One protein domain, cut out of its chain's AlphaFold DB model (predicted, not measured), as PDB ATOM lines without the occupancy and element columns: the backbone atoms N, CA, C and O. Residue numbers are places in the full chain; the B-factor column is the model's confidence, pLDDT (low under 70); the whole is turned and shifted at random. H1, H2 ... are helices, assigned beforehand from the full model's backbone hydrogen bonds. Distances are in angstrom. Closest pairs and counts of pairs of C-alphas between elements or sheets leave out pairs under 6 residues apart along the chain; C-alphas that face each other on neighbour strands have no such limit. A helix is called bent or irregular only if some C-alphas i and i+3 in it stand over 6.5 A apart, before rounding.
ATOM      1  N   ASP A   3       8.460  75.772  72.067       71.56
ATOM      2  CA  ASP A   3       9.744  75.094  71.829       71.56
ATOM      3  C   ASP A   3      10.523  75.676  70.640       71.56
ATOM      4  O   ASP A   3      11.754  75.681  70.612       71.56
ATOM      5  N   ASN A   4       9.814  76.245  69.664       73.38
ATOM      6  CA  ASN A   4      10.424  76.849  68.478       73.38
ATOM      7  C   ASN A   4      11.090  78.198  68.796       73.38
ATOM      8  O   ASN A   4      12.141  78.517  68.242       73.38
ATOM      9  N   LEU A   5      10.516  78.974  69.724       75.94
ATOM     10  CA  LEU A   5      11.100  80.240  70.174       75.94
ATOM     11  C   LEU A   5      12.373  79.995  70.992       75.94
ATOM     12  O   LEU A   5      13.339  80.750  70.885       75.94
ATOM     13  N   GLU A   6      12.385  78.933  71.792       76.12
ATOM     14  CA  GLU A   6      13.558  78.538  72.567       76.12
ATOM     15  C   GLU A   6      14.699  78.048  71.669       76.12
ATOM     16  O   GLU A   6      15.849  78.450  71.855       76.12
ATOM     17  N   ARG A   7      14.379  77.291  70.615       79.25
ATOM     18  CA  ARG A   7      15.342  76.894  69.577       79.25
ATOM     19  C   ARG A   7      15.937  78.086  68.834       79.25
ATOM     20  O   ARG A   7      17.151  78.119  68.660       79.25
ATOM     21  N   LEU A   8      15.123  79.072  68.453       78.19
ATOM     22  CA  LEU A   8      15.604  80.290  67.791       78.19
ATOM     23  C   LEU A   8      16.516  81.110  68.712       78.19
ATOM     24  O   LEU A   8      17.598  81.522  68.299       78.19
ATOM     25  N   LYS A   9      16.124  81.291  69.980       72.44
ATOM     26  CA  LYS A   9      16.971  81.948  70.986       72.44
ATOM     27  C   LYS A   9      18.301  81.223  71.148       72.44
ATOM     28  O   LYS A   9      19.341  81.870  71.146       72.44
ATOM     29  N   LYS A  10      18.278  79.892  71.240       79.38
ATOM     30  CA  LYS A  10      19.487  79.072  71.367       79.38
ATOM     31  C   LYS A  10      20.366  79.168  70.121       79.38
ATOM     32  O   LYS A  10      21.570  79.298  70.260       79.38
ATOM     33  N   LEU A  11      19.786  79.193  68.923       83.25
ATOM     34  CA  LEU A  11      20.516  79.400  67.667       83.25
ATOM     35  C   LEU A  11      21.189  80.774  67.598       83.25
ATOM     36  O   LEU A  11      22.351  80.852  67.221       83.25
ATOM     37  N   ILE A  12      20.495  81.838  68.001       77.62
ATOM     38  CA  ILE A  12      21.053  83.198  68.014       77.62
ATOM     39  C   ILE A  12      22.157  83.308  69.068       77.62
ATOM     40  O   ILE A  12      23.247  83.779  68.764       77.62
ATOM     41  N   ILE A  13      21.901  82.839  70.291       75.50
ATOM     42  CA  ILE A  13      22.878  82.879  71.387       75.50
ATOM     43  C   ILE A  13      24.107  82.043  71.033       75.50
ATOM     44  O   ILE A  13      25.225  82.507  71.223       75.50
ATOM     45  N   THR A  14      23.924  80.843  70.484       79.69
ATOM     46  CA  THR A  14      25.039  79.980  70.091       79.69
ATOM     47  C   THR A  14      25.761  80.522  68.862       79.69
ATOM     48  O   THR A  14      26.981  80.511  68.851       79.69
ATOM     49  N   GLY A  15      25.063  81.033  67.846       76.62
ATOM     50  CA  GLY A  15      25.686  81.541  66.619       76.62
ATOM     51  C   GLY A  15      26.441  82.851  66.837       76.62
ATOM     52  O   GLY A  15      27.624  82.951  66.517       76.62
ATOM     53  N   VAL A  16      25.781  83.840  67.445       76.38
ATOM     54  CA  VAL A  16      26.392  85.141  67.760       76.38
ATOM     55  C   VAL A  16      27.412  84.991  68.888       76.38
ATOM     56  O   VAL A  16      28.506  85.542  68.808       76.38
ATOM     57  N   GLY A  17      27.089  84.205  69.918       67.31
ATOM     58  CA  GLY A  17      27.997  83.931  71.028       67.31
ATOM     59  C   GLY A  17      29.250  83.184  70.587       67.31
ATOM     60  O   GLY A  17      30.337  83.577  70.994       67.31
ATOM     61  N   ALA A  18      29.138  82.179  69.711       72.62
ATOM     62  CA  ALA A  18      30.306  81.477  69.181       72.62
ATOM     63  C   ALA A  18      31.177  82.406  68.332       72.62
ATOM     64  O   ALA A  18      32.375  82.485  68.584       72.62
ATOM     65  N   ALA A  19      30.591  83.162  67.396       69.19
ATOM     66  CA  ALA A  19      31.342  84.083  66.541       69.19
ATOM     67  C   ALA A  19      32.088  85.159  67.352       69.19
ATOM     68  O   ALA A  19      33.278  85.381  67.131       69.19
ATOM     69  N   LEU A  20      31.431  85.765  68.347       67.62
ATOM     70  CA  LEU A  20      32.045  86.762  69.233       67.62
ATOM     71  C   LEU A  20      33.017  86.163  70.257       67.62
ATOM     72  O   LEU A  20      33.832  86.889  70.819       67.62
ATOM     73  N   MET A  21      32.919  84.868  70.559       71.50
ATOM     74  CA  MET A  21      33.875  84.183  71.429       71.50
ATOM     75  C   MET A  21      35.123  83.708  70.692       71.50
ATOM     76  O   MET A  21      36.112  83.421  71.365       71.50
ATOM     77  N   THR A  22      35.105  83.650  69.357       79.69
ATOM     78  CA  THR A  22      36.304  83.317  68.587       79.69
ATOM     79  C   THR A  22      37.366  84.401  68.746       79.69
ATOM     80  O   THR A  22      37.084  85.601  68.689       79.69
ATOM     81  N   GLU A  23      38.606  83.968  68.956       68.00
ATOM     82  CA  GLU A  23      39.748  84.870  69.063       68.00
ATOM     83  C   GLU A  23      39.950  85.628  67.747       68.00
ATOM     84  O   GLU A  23      40.143  86.841  67.763       68.00
ATOM     85  N   GLU A  24      39.782  84.945  66.612       69.50
ATOM     86  CA  GLU A  24      39.778  85.524  65.269       69.50
ATOM     87  C   GLU A  24      38.692  86.589  65.066       69.50
ATOM     88  O   GLU A  24      39.005  87.650  64.536       69.50
ATOM     89  N   GLY A  25      37.446  86.371  65.505       70.75
ATOM     90  CA  GLY A  25      36.358  87.341  65.323       70.75
ATOM     91  C   GLY A  25      36.574  88.630  66.113       70.75
ATOM     92  O   GLY A  25      36.359  89.730  65.601       70.75
ATOM     93  N   ILE A  26      37.089  88.509  67.339       68.38
ATOM     94  CA  ILE A  26      37.515  89.666  68.133       68.38
ATOM     95  C   ILE A  26      38.719  90.332  67.452       68.38
ATOM     96  O   ILE A  26      38.715  91.539  67.225       68.38
ATOM     97  N   ARG A  27      39.744  89.567  67.069       69.56
ATOM     98  CA  ARG A  27      40.972  90.111  66.472       69.56
ATOM     99  C   ARG A  27      40.693  90.858  65.164       69.56
ATOM    100  O   ARG A  27      41.292  91.907  64.964       69.56
ATOM    101  N   HIS A  28      39.757  90.379  64.342       70.88
ATOM    102  CA  HIS A  28      39.343  91.021  63.091       70.88
ATOM    103  C   HIS A  28      38.531  92.308  63.322       70.88
ATOM    104  O   HIS A  28      38.726  93.297  62.621       70.88
ATOM    105  N   ALA A  29      37.665  92.334  64.343       68.56
ATOM    106  CA  ALA A  29      36.924  93.541  64.724       68.56
ATOM    107  C   ALA A  29      37.842  94.643  65.294       68.56
ATOM    108  O   ALA A  29      37.572  95.831  65.141       68.56
ATOM    109  N   PHE A  30      38.944  94.254  65.943       62.97
ATOM    110  CA  PHE A  30      39.923  95.185  66.515       62.97
ATOM    111  C   PHE A  30      41.131  95.463  65.601       62.97
ATOM    112  O   PHE A  30      41.890  96.390  65.888       62.97
ATOM    113  N   SER A  31      41.336  94.710  64.513       66.75
ATOM    114  CA  SER A  31      42.449  94.933  63.573       66.75
ATOM    115  C   SER A  31      42.262  96.173  62.706       66.75
ATOM    116  O   SER A  31      43.251  96.775  62.298       66.75
ATOM    117  N   GLU A  32      41.014  96.579  62.468       64.56
ATOM    118  CA  GLU A  32      40.684  97.809  61.734       64.56
ATOM    119  C   GLU A  32      40.952  99.075  62.564       64.56
ATOM    120  O   GLU A  32      41.099 100.164  62.016       64.56
ATOM    121  N   ILE A  33      41.100  98.940  63.886       64.88
ATOM    122  CA  ILE A  33      41.472 100.041  64.771       64.88
ATOM    123  C   ILE A  33      42.998 100.035  64.944       64.88
ATOM    124  O   ILE A  33      43.582  99.195  65.641       64.88
ATOM    125  N   THR A  34      43.674 100.999  64.317       58.41
ATOM    126  CA  THR A  34      45.135 101.165  64.371       58.41
ATOM    127  C   THR A  34      45.591 101.729  65.726       58.41
ATOM    128  O   THR A  34      46.078 102.847  65.832       58.41
ATOM    129  N   LEU A  35      45.405 100.966  66.804       65.88
ATOM    130  CA  LEU A  35      45.916 101.314  68.134       65.88
ATOM    131  C   LEU A  35      47.364 100.813  68.328       65.88
ATOM    132  O   LEU A  35      47.677  99.702  67.875       65.88
ATOM    133  N   PRO A  36      48.222 101.578  69.038       70.69
ATOM    134  CA  PRO A  36      49.553 101.141  69.467       70.69
ATOM    135  C   PRO A  36      49.504  99.817  70.244       70.69
ATOM    136  O   PRO A  36      48.538  99.538  70.963       70.69
ATOM    137  N   GLN A  37      50.547  98.991  70.113       71.12
ATOM    138  CA  GLN A  37      50.562  97.620  70.641       71.12
ATOM    139  C   GLN A  37      50.401  97.559  72.171       71.12
ATOM    140  O   GLN A  37      49.773  96.622  72.679       71.12
ATOM    141  N   GLU A  38      50.882  98.561  72.916       71.44
ATOM    142  CA  GLU A  38      50.675  98.625  74.369       71.44
ATOM    143  C   GLU A  38      49.210  98.918  74.736       71.44
ATOM    144  O   GLU A  38      48.654  98.288  75.642       71.44
ATOM    145  N   ALA A  39      48.550  99.817  73.997       74.50
ATOM    146  CA  ALA A  39      47.155 100.189  74.233       74.50
ATOM    147  C   ALA A  39      46.199  99.023  73.945       74.50
ATOM    148  O   ALA A  39      45.250  98.798  74.699       74.50
ATOM    149  N   LYS A  40      46.484  98.224  72.907       70.44
ATOM    150  CA  LYS A  40      45.726  97.003  72.590       70.44
ATOM    151  C   LYS A  40      45.785  95.987  73.726       70.44
ATOM    152  O   LYS A  40      44.740  95.513  74.162       70.44
ATOM    153  N   LYS A  41      46.978  95.688  74.256       71.06
ATOM    154  CA  LYS A  41      47.125  94.754  75.390       71.06
ATOM    155  C   LYS A  41      46.391  95.244  76.636       71.06
ATOM    156  O   LYS A  41      45.733  94.451  77.306       71.06
ATOM    157  N   TYR A  42      46.464  96.539  76.935       73.88
ATOM    158  CA  TYR A  42      45.791  97.112  78.099       73.88
ATOM    159  C   TYR A  42      44.260  97.087  77.959       73.88
ATOM    160  O   TYR A  42      43.564  96.667  78.885       73.88
ATOM    161  N   LEU A  43      43.733  97.448  76.784       69.69
ATOM    162  CA  LEU A  43      42.300  97.392  76.490       69.69
ATOM    163  C   LEU A  43      41.772  95.963  76.460       69.69
ATOM    164  O   LEU A  43      40.724  95.714  77.037       69.69
ATOM    165  N   ILE A  44      42.496  95.018  75.861       69.88
ATOM    166  CA  ILE A  44      42.113  93.601  75.858       69.88
ATOM    167  C   ILE A  44      42.077  93.061  77.291       69.88
ATOM    168  O   ILE A  44      41.098  92.425  77.674       69.88
ATOM    169  N   ASN A  45      43.080  93.370  78.118       71.31
ATOM    170  CA  ASN A  45      43.120  92.923  79.513       71.31
ATOM    171  C   ASN A  45      41.996  93.537  80.371       71.31
ATOM    172  O   ASN A  45      41.472  92.872  81.268       71.31
ATOM    173  N   GLN A  46      41.584  94.778  80.096       68.25
ATOM    174  CA  GLN A  46      40.450  95.412  80.780       68.25
ATOM    175  C   GLN A  46      39.088  94.963  80.239       68.25
ATOM    176  O   GLN A  46      38.160  94.716  81.012       68.25
ATOM    177  N   ALA A  47      38.970  94.801  78.924       65.31
ATOM    178  CA  ALA A  47      37.780  94.289  78.263       65.31
ATOM    179  C   ALA A  47      37.525  92.834  78.655       65.31
ATOM    180  O   ALA A  47      36.377  92.478  78.885       65.31
ATOM    181  N   ALA A  48      38.568  92.015  78.837       62.53
ATOM    182  CA  ALA A  48      38.443  90.652  79.349       62.53
ATOM    183  C   ALA A  48      37.788  90.622  80.740       62.53
ATOM    184  O   ALA A  48      36.899  89.806  80.977       62.53
ATOM    185  N   ARG A  49      38.146  91.561  81.631       67.69
ATOM    186  CA  ARG A  49      37.523  91.688  82.962       67.69
ATOM    187  C   ARG A  49      36.071  92.170  82.902       67.69
ATOM    188  O   ARG A  49      35.272  91.751  83.732       67.69
ATOM    189  N   ARG A  50      35.712  93.007  81.922       69.56
ATOM    190  CA  ARG A  50      34.339  93.530  81.744       69.56
ATOM    191  C   ARG A  50      33.492  92.753  80.732       69.56
ATOM    192  O   ARG A  50      32.321  93.074  80.548       69.56
ATOM    193  N   LYS A  51      34.041  91.714  80.094       72.44
ATOM    194  CA  LYS A  51      33.386  90.946  79.021       72.44
ATOM    195  C   LYS A  51      32.053  90.358  79.477       72.44
ATOM    196  O   LYS A  51      31.087  90.409  78.726       72.44
ATOM    197  N   GLN A  52      31.992  89.839  80.705       70.56
ATOM    198  CA  GLN A  52      30.783  89.232  81.268       70.56
ATOM    199  C   GLN A  52      29.647  90.260  81.424       70.56
ATOM    200  O   GLN A  52      28.505  89.997  81.043       70.56
ATOM    201  N   GLU A  53      29.963  91.449  81.944       76.44
ATOM    202  CA  GLU A  53      29.003  92.545  82.109       76.44
ATOM    203  C   GLU A  53      28.566  93.103  80.754       76.44
ATOM    204  O   GLU A  53      27.369  93.236  80.509       76.44
ATOM    205  N   LEU A  54      29.510  93.340  79.838       78.19
ATOM    206  CA  LEU A  54      29.218  93.815  78.484       78.19
ATOM    207  C   LEU A  54      28.340  92.829  77.714       78.19
ATOM    208  O   LEU A  54      27.335  93.231  77.134       78.19
ATOM    209  N   ALA A  55      28.659  91.534  77.758       76.81
ATOM    210  CA  ALA A  55      27.841  90.500  77.135       76.81
ATOM    211  C   ALA A  55      26.424  90.475  77.726       76.81
ATOM    212  O   ALA A  55      25.452  90.328  76.988       76.81
ATOM    213  N   THR A  56      26.291  90.671  79.039       78.56
ATOM    214  CA  THR A  56      24.990  90.711  79.722       78.56
ATOM    215  C   THR A  56      24.178  91.946  79.328       78.56
ATOM    216  O   THR A  56      22.980  91.830  79.068       78.56
ATOM    217  N   ILE A  57      24.818  93.115  79.247       87.06
ATOM    218  CA  ILE A  57      24.192  94.378  78.830       87.06
ATOM    219  C   ILE A  57      23.740  94.286  77.373       87.06
ATOM    220  O   ILE A  57      22.570  94.527  77.088       87.06
ATOM    221  N   ILE A  58      24.626  93.855  76.472       81.31
ATOM    222  CA  ILE A  58      24.312  93.678  75.049       81.31
ATOM    223  C   ILE A  58      23.190  92.655  74.881       81.31
ATOM    224  O   ILE A  58      22.243  92.907  74.147       81.31
ATOM    225  N   SER A  59      23.230  91.532  75.601       78.94
ATOM    226  CA  SER A  59      22.162  90.525  75.543       78.94
ATOM    227  C   SER A  59      20.821  91.076  76.030       78.94
ATOM    228  O   SER A  59      19.776  90.758  75.459       78.94
ATOM    229  N   ARG A  60      20.828  91.898  77.086       85.25
ATOM    230  CA  ARG A  60      19.620  92.533  77.629       85.25
ATOM    231  C   ARG A  60      19.036  93.539  76.643       85.25
ATOM    232  O   ARG A  60      17.831  93.496  76.404       85.25
ATOM    233  N   GLU A  61      19.876  94.384  76.059       85.88
ATOM    234  CA  GLU A  61      19.449  95.390  75.088       85.88
ATOM    235  C   GLU A  61      18.974  94.737  73.792       85.88
ATOM    236  O   GLU A  61      17.894  95.049  73.303       85.88
ATOM    237  N   LEU A  62      19.703  93.731  73.298       81.56
ATOM    238  CA  LEU A  62      19.317  92.950  72.128       81.56
ATOM    239  C   LEU A  62      17.969  92.254  72.349       81.56
ATOM    240  O   LEU A  62      17.108  92.295  71.475       81.56
ATOM    241  N   LYS A  63      17.734  91.668  73.531       81.44
ATOM    242  CA  LYS A  63      16.427  91.101  73.901       81.44
ATOM    243  C   LYS A  63      15.335  92.175  73.966       81.44
ATOM    244  O   LYS A  63      14.218  91.916  73.528       81.44
ATOM    245  N   GLY A  64      15.638  93.357  74.500       83.19
ATOM    246  CA  GLY A  64      14.723  94.500  74.526       83.19
ATOM    247  C   GLY A  64      14.347  94.975  73.121       83.19
ATOM    248  O   GLY A  64      13.168  95.162  72.831       83.19
ATOM    249  N   PHE A  65      15.332  95.083  72.233       82.00
ATOM    250  CA  PHE A  65      15.168  95.421  70.822       82.00
ATOM    251  C   PHE A  65      14.329  94.375  70.078       82.00
ATOM    252  O   PHE A  65      13.319  94.722  69.468       82.00
ATOM    253  N   LEU A  66      14.674  93.090  70.215       78.06
ATOM    254  CA  LEU A  66      13.924  91.965  69.642       78.06
ATOM    255  C   LEU A  66      12.473  91.904  70.151       78.06
ATOM    256  O   LEU A  66      11.606  91.443  69.421       78.06
ATOM    257  N   ASN A  67      12.206  92.342  71.387       73.56
ATOM    258  CA  ASN A  67      10.851  92.407  71.944       73.56
ATOM    259  C   ASN A  67      10.064  93.644  71.480       73.56
ATOM    260  O   ASN A  67       8.839  93.582  71.403       73.56
ATOM    261  N   ARG A  68      10.733  94.779  71.230       77.81
ATOM    262  CA  ARG A  68      10.087  96.006  70.722       77.81
ATOM    263  C   ARG A  68       9.669  95.855  69.268       77.81
ATOM    264  O   ARG A  68       8.633  96.381  68.872       77.81
ATOM    265  N   ILE A  69      10.479  95.158  68.480       70.69
ATOM    266  CA  ILE A  69      10.129  94.816  67.111       70.69
ATOM    267  C   ILE A  69       9.165  93.642  67.186       70.69
ATOM    268  O   ILE A  69       9.465  92.619  67.797       70.69
ATOM    269  N   ASN A  70       8.004  93.759  66.551       70.38
ATOM    270  CA  ASN A  70       7.069  92.648  66.453       70.38
ATOM    271  C   ASN A  70       7.590  91.647  65.403       70.38
ATOM    272  O   ASN A  70       7.012  91.485  64.333       70.38
ATOM    273  N   ILE A  71       8.737  91.014  65.685       69.81
ATOM    274  CA  ILE A  71       9.472  90.132  64.763       69.81
ATOM    275  C   ILE A  71       8.576  89.014  64.258       69.81
ATOM    276  O   ILE A  71       8.722  88.582  63.124       69.81
ATOM    277  N   HIS A  72       7.620  88.569  65.068       67.44
ATOM    278  CA  HIS A  72       6.645  87.585  64.635       67.44
ATOM    279  C   HIS A  72       5.820  88.072  63.435       67.44
ATOM    280  O   HIS A  72       5.697  87.349  62.451       67.44
ATOM    281  N   GLU A  73       5.304  89.301  63.488       69.19
ATOM    282  CA  GLU A  73       4.530  89.899  62.398       69.19
ATOM    283  C   GLU A  73       5.407  90.242  61.191       69.19
ATOM    284  O   GLU A  73       4.993  90.013  60.056       69.19
ATOM    285  N   GLU A  74       6.639  90.708  61.407       69.12
ATOM    286  CA  GLU A  74       7.548  91.054  60.307       69.12
ATOM    287  C   GLU A  74       8.087  89.809  59.585       69.12
ATOM    288  O   GLU A  74       8.098  89.754  58.358       69.12
ATOM    289  N   VAL A  75       8.441  88.753  60.325       69.12
ATOM    290  CA  VAL A  75       8.818  87.449  59.751       69.12
ATOM    291  C   VAL A  75       7.630  86.834  59.021       69.12
ATOM    292  O   VAL A  75       7.797  86.292  57.935       69.12
ATOM    293  N   LYS A  76       6.416  86.950  59.565       66.81
ATOM    294  CA  LYS A  76       5.196  86.482  58.900       66.81
ATOM    295  C   LYS A  76       4.888  87.286  57.635       66.81
ATOM    296  O   LYS A  76       4.479  86.693  56.643       66.81
ATOM    297  N   ARG A  77       5.122  88.603  57.618       68.56
ATOM    298  CA  ARG A  77       5.034  89.434  56.402       68.56
ATOM    299  C   ARG A  77       6.084  89.057  55.369       68.56
ATOM    300  O   ARG A  77       5.724  88.899  54.207       68.56
ATOM    301  N   ALA A  78       7.333  88.857  55.780       69.94
ATOM    302  CA  ALA A  78       8.395  88.393  54.894       69.94
ATOM    303  C   ALA A  78       8.049  87.021  54.291       69.94
ATOM    304  O   ALA A  78       8.103  86.850  53.079       69.94
ATOM    305  N   LEU A  79       7.591  86.075  55.116       67.44
ATOM    306  CA  LEU A  79       7.160  84.745  54.679       67.44
ATOM    307  C   LEU A  79       5.898  84.766  53.811       67.44
ATOM    308  O   LEU A  79       5.773  83.914  52.948       67.44
ATOM    309  N   ASN A  80       4.976  85.709  54.014       63.59
ATOM    310  CA  ASN A  80       3.799  85.872  53.153       63.59
ATOM    311  C   ASN A  80       4.132  86.580  51.830       63.59
ATOM    312  O   ASN A  80       3.416  86.401  50.847       63.59
ATOM    313  N   GLY A  81       5.181  87.408  51.807       60.38
ATOM    314  CA  GLY A  81       5.699  88.040  50.594       60.38
ATOM    315  C   GLY A  81       6.457  87.064  49.691       60.38
ATOM    316  O   GLY A  81       6.515  87.272  48.481       60.38
ATOM    317  N   LEU A  82       6.994  85.978  50.257       58.41
ATOM    318  CA  LEU A  82       7.494  84.837  49.501       58.41
ATOM    319  C   LEU A  82       6.347  83.843  49.265       58.41
ATOM    320  O   LEU A  82       5.758  83.327  50.206       58.41
TER     321      LEU A  82
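This is residues 3 to 82 of the 118 residues of an uncharacterized protein of Deltaproteobacteria bacterium RIFCSPLOWO2_02_FULL_50_16 (UniProt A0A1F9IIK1). Picture a bent helix, H3, as one side of a long, open loop of helices: H1 runs out, H2 and residues 32 to 36 make the turn, and H3 comes back with its second arm, H3b, near H1. H4 makes a corner with the end of H3b and sticks out there, and the helices have few contacts with each other. The printed part has 80 residues with four named helices, in the order H1, H2, H3, H4, and no named strand; its class is all helix. It is only just loose, close to extended, with a radius of gyration of the C-alphas of 17.0 A and spans of 52 by 25 by 20 A.

Begin with H3, residues 37 to 68, the longest helix with 32 residues. By its hydrogen bonds it was assigned as one helix, but it is bent: C-alphas 49 and 52 are 7.4 A apart. Find C-alpha 37 at (50.562, 97.620, 70.641); from there arm H3a, residues 37 to 49, runs 18.9 A. Arm H3b, residues 52 to 68, runs 24.2 A and ends at C-alpha 68 at (10.087, 96.006, 70.722). Then go to C-alpha 3 at (9.744, 75.094, 71.829), where H1, residues 3 to 21, begins its 25.8 A. H2, residues 23 to 31, measures 11.8 A. H4, residues 71 to 81, measures 14.8 A and ends at C-alpha 81 at (5.699, 88.040, 50.594).

Look first at the bend, where the lines of H3a and H3b stand at a steep tilt of 69.6 degrees, only just short of about perpendicular. H3b and H1 are near each other, with 5 pairs of C-alphas within 10 A but no pair within 8 A. H1 and H2 are close but not clearly touching; their closest C-alphas, those of Ala 19 and Gly 25, are 6.1 A apart. These two run the same way at a steep tilt of 62 degrees. H3b and H4 meet only through their link. H3a is apart from H1, H2 and H4, and H2 is apart from H3b. Along the backbones of H1, H2, H3b and H4, every O i to N i+4 pair is within hydrogen-bond range; in H3a, 8 of 9 are.

The outline is a rod, and the two C-alphas farthest apart, those of Glu 38 and Asn 80, are 53.0 A apart. Residues 3 to 8, 45 to 54 and 64 to 82 stand free. The printed part has no cut, and the three links, H1 to H2, H2 to H3 and H3 to H4, are tight. The mean pLDDT of the printed part is 72.4; look for values under 70 at 33 residues, among them 29 to 35, 46 to 50 and 71 to 82.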